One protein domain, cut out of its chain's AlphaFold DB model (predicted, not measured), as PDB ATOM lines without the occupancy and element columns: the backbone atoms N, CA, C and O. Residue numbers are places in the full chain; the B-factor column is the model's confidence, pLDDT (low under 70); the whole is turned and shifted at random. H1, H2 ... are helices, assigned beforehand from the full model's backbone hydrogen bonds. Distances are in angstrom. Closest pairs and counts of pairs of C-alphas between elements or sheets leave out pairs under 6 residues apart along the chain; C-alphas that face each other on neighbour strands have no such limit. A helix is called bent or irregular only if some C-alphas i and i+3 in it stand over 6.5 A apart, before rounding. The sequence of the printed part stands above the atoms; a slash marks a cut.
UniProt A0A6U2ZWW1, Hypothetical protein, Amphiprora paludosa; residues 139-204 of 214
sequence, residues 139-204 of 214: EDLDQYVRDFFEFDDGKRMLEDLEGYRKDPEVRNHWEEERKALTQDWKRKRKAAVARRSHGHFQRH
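Overview. This is residues 139 to 204 of the 214 residues of the protein "Hypothetical protein" of Amphiprora paludosa (UniProt A0A6U2ZWW1). One long helix, H4, sticks out as an arm, and from its first end a short limb of three small helices, H3, H2 and H1, leads away, so that the model has the outline of an uneven, open V. H4 is one limb; H1, H2 and H3 follow one another along the other, with no two helices packed together. The printed part has 66 residues with four named helices, in the order H1, H2, H3, H4, and no named strand; its class is all helix. The whole is extended, with a radius of gyration of the C-alphas of 20.1 A, and flat, with spans of 64 by 34 by 13 A.

Arrangement. H4, residues 168 to 202, touches no helix. H3, residues 161 to 166, is close to H4 but not clearly touching it; their closest C-alphas, those of Tyr 164 and Val 170, are 7.2 A apart. The lines of H3 and H4 are about perpendicular, but only just, at 72 degrees. H2, residues 153 to 159, is close to H3 but not clearly touching it, the closest C-alphas being those of Met 157 and Tyr 164, 5.9 A apart. H2 and H3 run opposite ways at a steep tilt of 63 degrees. H1, residues 139 to 150, is close to H2 but not clearly touching it, the closest C-alphas being those of Phe 148 and Gly 154, 5.7 A apart. H1 and H2 run the same way at a steep tilt of 65 degrees. H4 is apart from H1 and from H2, and H1 is apart from H3. In H1 and H2 every O i to N i+4 pair is within hydrogen-bond range; in H3 it is 1 of 2 pairs and in H4 30 of 31.

Along the chain. H4 begins at C-alpha 168 at (-7.132, 56.214, 66.234) and ends at C-alpha 202 at (4.849, 98.296, 40.283), 50.9 A away; it is not bent. H1 begins at C-alpha 139 at (-18.429, 57.695, 34.118) and measures 16.1 A from first to last C-alpha. H2, residues 153 to 159, measures 10.0 A, and H3, residues 161 to 166, measures 8.9 A.

Size, cuts and confidence. The two C-alphas farthest apart are those of Glu 159 and His 204, at 63.8 A. Residues 139 to 144, which belong to H1, stand free, and so do residues 171 to 204, of which 171 to 202 belong to H4. The links H1 to H2, H2 to H3 and H3 to H4 are tight. The printed part has no cut. Its mean pLDDT is 87.9, and residues 199 to 204 are under 70.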
ATOM      1  N   GLU A 139     -19.590  58.582  34.130       91.44
ATOM      2  CA  GLU A 139     -18.429  57.695  34.118       91.44
ATOM      3  C   GLU A 139     -17.399  58.052  35.202       91.44
ATOM      4  O   GLU A 139     -16.788  57.162  35.799       91.44
ATOM      5  N   ASP A 140     -17.226  59.348  35.491       90.00
ATOM      6  CA  ASP A 140     -16.316  59.826  36.537       90.00
ATOM      7  C   ASP A 140     -16.869  59.503  37.934       90.00
ATOM      8  O   ASP A 140     -16.106  59.179  38.848       90.00
ATOM      9  N   LEU A 141     -18.195  59.568  38.110       88.75
ATOM     10  CA  LEU A 141     -18.854  59.191  39.362       88.75
ATOM     11  C   LEU A 141     -18.733  57.684  39.607       88.75
ATOM     12  O   LEU A 141     -18.375  57.274  40.710       88.75
ATOM     13  N   ASP A 142     -18.952  56.869  38.579       89.12
ATOM     14  CA  ASP A 142     -18.812  55.415  38.660       89.12
ATOM     15  C   ASP A 142     -17.373  54.983  38.930       89.12
ATOM     16  O   ASP A 142     -17.130  54.012  39.658       89.12
ATOM     17  N   GLN A 143     -16.402  55.688  38.347       91.94
ATOM     18  CA  GLN A 143     -14.995  55.456  38.648       91.94
ATOM     19  C   GLN A 143     -14.686  55.828  40.099       91.94
ATOM     20  O   GLN A 143     -14.082  55.030  40.805       91.94
ATOM     21  N   TYR A 144     -15.170  56.977  40.574       85.94
ATOM     22  CA  TYR A 144     -14.989  57.385  41.966       85.94
ATOM     23  C   TYR A 144     -15.589  56.376  42.951       85.94
ATOM     24  O   TYR A 144     -14.962  56.054  43.955       85.94
ATOM     25  N   VAL A 145     -16.788  55.857  42.671       84.31
ATOM     26  CA  VAL A 145     -17.432  54.835  43.507       84.31
ATOM     27  C   VAL A 145     -16.606  53.550  43.520       84.31
ATOM     28  O   VAL A 145     -16.386  52.985  44.592       84.31
ATOM     29  N   ARG A 146     -16.117  53.095  42.359       87.75
ATOM     30  CA  ARG A 146     -15.234  51.922  42.282       87.75
ATOM     31  C   ARG A 146     -13.955  52.129  43.077       87.75
ATOM     32  O   ARG A 146     -13.669  51.301  43.934       87.75
ATOM     33  N   ASP A 147     -13.263  53.242  42.864       86.31
ATOM     34  CA  ASP A 147     -12.034  53.575  43.582       86.31
ATOM     35  C   ASP A 147     -12.298  53.627  45.094       86.31
ATOM     36  O   ASP A 147     -11.580  53.013  45.875       86.31
ATOM     37  N   PHE A 148     -13.379  54.286  45.523       82.12
ATOM     38  CA  PHE A 148     -13.756  54.390  46.934       82.12
ATOM     39  C   PHE A 148     -13.970  53.027  47.609       82.12
ATOM     40  O   PHE A 148     -13.648  52.873  48.786       82.12
ATOM     41  N   PHE A 149     -14.520  52.044  46.890       80.25
ATOM     42  CA  PHE A 149     -14.699  50.686  47.409       80.25
ATOM     43  C   PHE A 149     -13.483  49.777  47.196       80.25
ATOM     44  O   PHE A 149     -13.355  48.778  47.905       80.25
ATOM     45  N   GLU A 150     -12.605  50.101  46.248       85.06
ATOM     46  CA  GLU A 150     -11.337  49.407  46.009       85.06
ATOM     47  C   GLU A 150     -10.286  49.782  47.058       85.06
ATOM     48  O   GLU A 150      -9.546  48.923  47.535       85.06
ATOM     49  N   PHE A 151     -10.255  51.047  47.481       77.00
ATOM     50  CA  PHE A 151      -9.519  51.451  48.667       77.00
ATOM     51  C   PHE A 151     -10.289  50.947  49.894       77.00
ATOM     52  O   PHE A 151     -11.407  51.383  50.156       77.00
ATOM     53  N   ASP A 152      -9.692  50.012  50.642       74.88
ATOM     54  CA  ASP A 152     -10.270  49.257  51.774       74.88
ATOM     55  C   ASP A 152     -11.051  50.082  52.828       74.88
ATOM     56  O   ASP A 152     -11.760  49.513  53.664       74.88
ATOM     57  N   ASP A 153     -10.956  51.411  52.797       75.88
ATOM     58  CA  ASP A 153     -11.761  52.351  53.575       75.88
ATOM     59  C   ASP A 153     -13.268  52.178  53.358       75.88
ATOM     60  O   ASP A 153     -14.018  52.123  54.336       75.88
ATOM     61  N   GLY A 154     -13.731  52.040  52.110       79.81
ATOM     62  CA  GLY A 154     -15.162  51.896  51.823       79.81
ATOM     63  C   GLY A 154     -15.746  50.618  52.428       79.81
ATOM     64  O   GLY A 154     -16.826  50.628  53.027       79.81
ATOM     65  N   LYS A 155     -14.992  49.518  52.346       84.56
ATOM     66  CA  LYS A 155     -15.376  48.229  52.927       84.56
ATOM     67  C   LYS A 155     -15.317  48.252  54.458       84.56
ATOM     68  O   LYS A 155     -16.282  47.840  55.100       84.56
ATOM     69  N   ARG A 156     -14.247  48.803  55.045       84.44
ATOM     70  CA  ARG A 156     -14.120  48.983  56.504       84.44
ATOM     71  C   ARG A 156     -15.246  49.841  57.085       84.44
ATOM     72  O   ARG A 156     -15.768  49.518  58.148       84.44
ATOM     73  N   MET A 157     -15.648  50.903  56.385       85.94
ATOM     74  CA  MET A 157     -16.768  51.752  56.801       85.94
ATOM     75  C   MET A 157     -18.116  51.024  56.782       85.94
ATOM     76  O   MET A 157     -18.952  51.295  57.645       85.94
ATOM     77  N   LEU A 158     -18.345  50.138  55.805       88.12
ATOM     78  CA  LEU A 158     -19.579  49.351  55.713       88.12
ATOM     79  C   LEU A 158     -19.660  48.252  56.779       88.12
ATOM     80  O   LEU A 158     -20.759  47.932  57.227       88.12
ATOM     81  N   GLU A 159     -18.523  47.679  57.180       92.50
ATOM     82  CA  GLU A 159     -18.463  46.620  58.195       92.50
ATOM     83  C   GLU A 159     -18.710  47.149  59.616       92.50
ATOM     84  O   GLU A 159     -19.503  46.563  60.354       92.50
ATOM     85  N   ASP A 160     -18.074  48.262  60.004       92.44
ATOM     86  CA  ASP A 160     -18.282  48.888  61.315       92.44
ATOM     87  C   ASP A 160     -18.093  50.410  61.262       92.44
ATOM     88  O   ASP A 160     -17.009  50.962  61.475       92.44
ATOM     89  N   LEU A 161     -19.197  51.112  61.013       91.94
ATOM     90  CA  LEU A 161     -19.207  52.566  60.876       91.94
ATOM     91  C   LEU A 161     -18.867  53.293  62.190       91.94
ATOM     92  O   LEU A 161     -18.314  54.398  62.168       91.94
ATOM     93  N   GLU A 162     -19.189  52.697  63.342       92.31
ATOM     94  CA  GLU A 162     -18.815  53.254  64.643       92.31
ATOM     95  C   GLU A 162     -17.350  52.982  64.982       92.31
ATOM     96  O   GLU A 162     -16.674  53.880  65.496       92.31
ATOM     97  N   GLY A 163     -16.861  51.779  64.680       92.56
ATOM     98  CA  GLY A 163     -15.463  51.394  64.837       92.56
ATOM     99  C   GLY A 163     -14.540  52.263  63.993       92.56
ATOM    100  O   GLY A 163     -13.609  52.857  64.532       92.56
ATOM    101  N   TYR A 164     -14.867  52.458  62.713       90.50
ATOM    102  CA  TYR A 164     -14.082  53.289  61.795       90.50
ATOM    103  C   TYR A 164     -13.936  54.737  62.286       90.50
ATOM    104  O   TYR A 164     -12.860  55.325  62.233       90.50
ATOM    105  N   ARG A 165     -15.005  55.324  62.844       90.50
ATOM    106  CA  ARG A 165     -14.959  56.689  63.409       90.50
ATOM    107  C   ARG A 165     -14.126  56.793  64.686       90.50
ATOM    108  O   ARG A 165     -13.634  57.879  64.998       90.50
ATOM    109  N   LYS A 166     -14.034  55.710  65.459       95.06
ATOM    110  CA  LYS A 166     -13.280  55.654  66.721       95.06
ATOM    111  C   LYS A 166     -11.848  55.151  66.522       95.06
ATOM    112  O   LYS A 166     -11.067  55.245  67.469       95.06
ATOM    113  N   ASP A 167     -11.503  54.668  65.330       95.12
ATOM    114  CA  ASP A 167     -10.169  54.181  64.998       95.12
ATOM    115  C   ASP A 167      -9.132  55.319  65.129       95.12
ATOM    116  O   ASP A 167      -9.225  56.343  64.433       95.12
ATOM    117  N   PRO A 168      -8.150  55.193  66.043       95.50
ATOM    118  CA  PRO A 168      -7.132  56.214  66.234       95.50
ATOM    119  C   PRO A 168      -6.226  56.389  65.011       95.50
ATOM    120  O   PRO A 168      -5.734  57.498  64.807       95.50
ATOM    121  N   GLU A 169      -6.000  55.355  64.197       94.44
ATOM    122  CA  GLU A 169      -5.136  55.449  63.014       94.44
ATOM    123  C   GLU A 169      -5.786  56.306  61.933       94.44
ATOM    124  O   GLU A 169      -5.193  57.287  61.478       94.44
ATOM    125  N   VAL A 170      -7.047  56.005  61.607       90.94
ATOM    126  CA  VAL A 170      -7.860  56.785  60.664       90.94
ATOM    127  C   VAL A 170      -7.955  58.233  61.132       90.94
ATOM    128  O   VAL A 170      -7.742  59.168  60.357       90.94
ATOM    129  N   ARG A 171      -8.213  58.454  62.427       93.31
ATOM    130  CA  ARG A 171      -8.313  59.811  62.972       93.31
ATOM    131  C   ARG A 171      -6.992  60.573  62.876       93.31
ATOM    132  O   ARG A 171      -7.001  61.738  62.485       93.31
ATOM    133  N   ASN A 172      -5.873  59.931  63.204       96.69
ATOM    134  CA  ASN A 172      -4.548  60.542  63.102       96.69
ATOM    135  C   ASN A 172      -4.208  60.897  61.652       96.69
ATOM    136  O   ASN A 172      -3.763  62.015  61.399       96.69
ATOM    137  N   HIS A 173      -4.488  59.997  60.708       93.19
ATOM    138  CA  HIS A 173      -4.290  60.244  59.282       93.19
ATOM    139  C   HIS A 173      -5.070  61.484  58.815       93.19
ATOM    140  O   HIS A 173      -4.484  62.436  58.295       93.19
ATOM    141  N   TRP A 174      -6.368  61.554  59.124       92.50
ATOM    142  CA  TRP A 174      -7.195  62.722  58.807       92.50
ATOM    143  C   TRP A 174      -6.714  64.012  59.485       92.50
ATOM    144  O   TRP A 174      -6.816  65.101  58.911       92.50
ATOM    145  N   GLU A 175      -6.200  63.936  60.714       95.81
ATOM    146  CA  GLU A 175      -5.618  65.090  61.402       95.81
ATOM    147  C   GLU A 175      -4.334  65.586  60.722       95.81
ATOM    148  O   GLU A 175      -4.125  66.801  60.622       95.81
ATOM    149  N   GLU A 176      -3.476  64.679  60.257       97.56
ATOM    150  CA  GLU A 176      -2.260  65.003  59.508       97.56
ATOM    151  C   GLU A 176      -2.582  65.647  58.160       97.56
ATOM    152  O   GLU A 176      -2.076  66.737  57.868       97.56
ATOM    153  N   GLU A 177      -3.489  65.053  57.383       95.62
ATOM    154  CA  GLU A 177      -3.939  65.621  56.111       95.62
ATOM    155  C   GLU A 177      -4.568  67.002  56.301       95.62
ATOM    156  O   GLU A 177      -4.215  67.968  55.614       95.62
ATOM    157  N   ARG A 178      -5.444  67.155  57.301       96.25
ATOM    158  CA  ARG A 178      -6.059  68.446  57.626       96.25
ATOM    159  C   ARG A 178      -5.008  69.496  57.978       96.25
ATOM    160  O   ARG A 178      -5.128  70.651  57.550       96.25
ATOM    161  N   LYS A 179      -3.970  69.133  58.741       97.75
ATOM    162  CA  LYS A 179      -2.844  70.031  59.054       97.75
ATOM    163  C   LYS A 179      -2.095  70.421  57.779       97.75
ATOM    164  O   LYS A 179      -1.835  71.613  57.591       97.75
ATOM    165  N   ALA A 180      -1.796  69.465  56.901       97.69
ATOM    166  CA  ALA A 180      -1.102  69.708  55.638       97.69
ATOM    167  C   ALA A 180      -1.895  70.658  54.723       97.69
ATOM    168  O   ALA A 180      -1.374  71.699  54.311       97.69
ATOM    169  N   LEU A 181      -3.182  70.379  54.503       95.88
ATOM    170  CA  LEU A 181      -4.083  71.217  53.707       95.88
ATOM    171  C   LEU A 181      -4.227  72.623  54.292       95.88
ATOM    172  O   LEU A 181      -4.181  73.616  53.566       95.88
ATOM    173  N   THR A 182      -4.329  72.740  55.617       97.81
ATOM    174  CA  THR A 182      -4.400  74.046  56.288       97.81
ATOM    175  C   THR A 182      -3.125  74.858  56.068       97.81
ATOM    176  O   THR A 182      -3.184  76.071  55.844       97.81
ATOM    177  N   GLN A 183      -1.955  74.220  56.143       97.62
ATOM    178  CA  GLN A 183      -0.687  74.888  55.871       97.62
ATOM    179  C   GLN A 183      -0.580  75.318  54.408       97.62
ATOM    180  O   GLN A 183      -0.180  76.454  54.149       97.62
ATOM    181  N   ASP A 184      -0.955  74.453  53.467       97.75
ATOM    182  CA  ASP A 184      -0.950  74.775  52.042       97.75
ATOM    183  C   ASP A 184      -1.899  75.939  51.731       97.75
ATOM    184  O   ASP A 184      -1.495  76.938  51.127       97.75
ATOM    185  N   TRP A 185      -3.121  75.904  52.265       97.38
ATOM    186  CA  TRP A 185      -4.065  77.013  52.163       97.38
ATOM    187  C   TRP A 185      -3.487  78.317  52.728       97.38
ATOM    188  O   TRP A 185      -3.549  79.356  52.067       97.38
ATOM    189  N   LYS A 186      -2.850  78.284  53.908       98.19
ATOM    190  CA  LYS A 186      -2.173  79.458  54.491       98.19
ATOM    191  C   LYS A 186      -1.054  79.983  53.587       98.19
ATOM    192  O   LYS A 186      -0.951  81.199  53.400       98.19
ATOM    193  N   ARG A 187      -0.234  79.101  53.002       97.88
ATOM    194  CA  ARG A 187       0.833  79.472  52.053       97.88
ATOM    195  C   ARG A 187       0.250  80.129  50.804       97.88
ATOM    196  O   ARG A 187       0.675  81.230  50.450       97.88
ATOM    197  N   LYS A 188      -0.760  79.511  50.187       97.38
ATOM    198  CA  LYS A 188      -1.458  80.033  49.003       97.38
ATOM    199  C   LYS A 188      -2.118  81.379  49.287       97.38
ATOM    200  O   LYS A 188      -1.930  82.323  48.522       97.38
ATOM    201  N   ARG A 189      -2.803  81.517  50.426       96.88
ATOM    202  CA  ARG A 189      -3.397  82.784  50.875       96.88
ATOM    203  C   ARG A 189      -2.336  83.870  51.037       96.88
ATOM    204  O   ARG A 189      -2.507  84.964  50.502       96.88
ATOM    205  N   LYS A 190      -1.220  83.578  51.717       97.00
ATOM    206  CA  LYS A 190      -0.100  84.521  51.880       97.00
ATOM    207  C   LYS A 190       0.482  84.942  50.528       97.00
ATOM    208  O   LYS A 190       0.689  86.132  50.305       97.00
ATOM    209  N   ALA A 191       0.700  83.993  49.616       95.25
ATOM    210  CA  ALA A 191       1.204  84.268  48.273       95.25
ATOM    211  C   ALA A 191       0.236  85.146  47.461       95.25
ATOM    212  O   ALA A 191       0.664  86.099  46.811       95.25
ATOM    213  N   ALA A 192      -1.069  84.876  47.535       93.25
ATOM    214  CA  ALA A 192      -2.089  85.680  46.870       93.25
ATOM    215  C   ALA A 192      -2.135  87.122  47.409       93.25
ATOM    216  O   ALA A 192      -2.185  88.069  46.624       93.25
ATOM    217  N   VAL A 193      -2.056  87.305  48.733       92.75
ATOM    218  CA  VAL A 193      -2.008  88.638  49.364       92.75
ATOM    219  C   VAL A 193      -0.741  89.395  48.962       92.75
ATOM    220  O   VAL A 193      -0.827  90.556  48.566       92.75
ATOM    221  N   ALA A 194       0.422  88.736  48.989       91.44
ATOM    222  CA  ALA A 194       1.688  89.342  48.580       91.44
ATOM    223  C   ALA A 194       1.683  89.771  47.103       91.44
ATOM    224  O   ALA A 194       2.184  90.839  46.764       91.44
ATOM    225  N   ARG A 195       1.066  88.980  46.213       87.00
ATOM    226  CA  ARG A 195       0.891  89.356  44.800       87.00
ATOM    227  C   ARG A 195       0.013  90.598  44.637       87.00
ATOM    228  O   ARG A 195       0.335  91.454  43.816       87.00
ATOM    229  N   ARG A 196      -1.060  90.727  45.427       85.50
ATOM    230  CA  ARG A 196      -1.938  91.912  45.397       85.50
ATOM    231  C   ARG A 196      -1.206  93.181  45.835       85.50
ATOM    232  O   ARG A 196      -1.307  94.194  45.149       85.50
ATOM    233  N   SER A 197      -0.442  93.130  46.928       79.81
ATOM    234  CA  SER A 197       0.311  94.302  47.396       79.81
ATOM    235  C   SER A 197       1.483  94.657  46.473       79.81
ATOM    236  O   SER A 197       1.719  95.835  46.207       79.81
ATOM    237  N   HIS A 198       2.179  93.660  45.914       75.38
ATOM    238  CA  HIS A 198       3.307  93.887  45.006       75.38
ATOM    239  C   HIS A 198       2.878  94.441  43.636       75.38
ATOM    240  O   HIS A 198       3.530  95.338  43.099       75.38
ATOM    241  N   GLY A 199       1.749  93.973  43.088       66.69
ATOM    242  CA  GLY A 199       1.197  94.484  41.827       66.69
ATOM    243  C   GLY A 199       0.751  95.950  41.900       66.69
ATOM    244  O   GLY A 199       0.842  96.670  40.906       66.69
ATOM    245  N   HIS A 200       0.334  96.427  43.079       62.88
ATOM    246  CA  HIS A 200      -0.044  97.828  43.268       62.88
ATOM    247  C   HIS A 200       1.173  98.772  43.225       62.88
ATOM    248  O   HIS A 200       1.084  99.867  42.665       62.88
ATOM    249  N   PHE A 201       2.327  98.343  43.744       58.78
ATOM    250  CA  PHE A 201       3.532  99.180  43.802       58.78
ATOM    251  C   PHE A 201       4.278  99.280  42.459       58.78
ATOM    252  O   PHE A 201       4.922 100.292  42.183       58.78
ATOM    253  N   GLN A 202       4.174  98.270  41.589       59.28
ATOM    254  CA  GLN A 202       4.849  98.296  40.283       59.28
ATOM    255  C   GLN A 202       4.174  99.213  39.251       59.28
ATOM    256  O   GLN A 202       4.865  99.751  38.387       59.28
ATOM    257  N   ARG A 203       2.862  99.481  39.354       58.22
ATOM    258  CA  ARG A 203       2.175 100.396  38.416       58.22
ATOM    259  C   ARG A 203       2.614 101.857  38.542       58.22
ATOM    260  O   ARG A 203       2.565 102.584  37.559       58.22
ATOM    261  N   HIS A 204       3.103 102.280  39.706       57.53
ATOM    262  CA  HIS A 204       3.535 103.668  39.907       57.53
ATOM    263  C   HIS A 204       4.997 103.933  39.521       57.53
ATOM    264  O   HIS A 204       5.377 105.092  39.375       57.53
TER     265      HIS A 204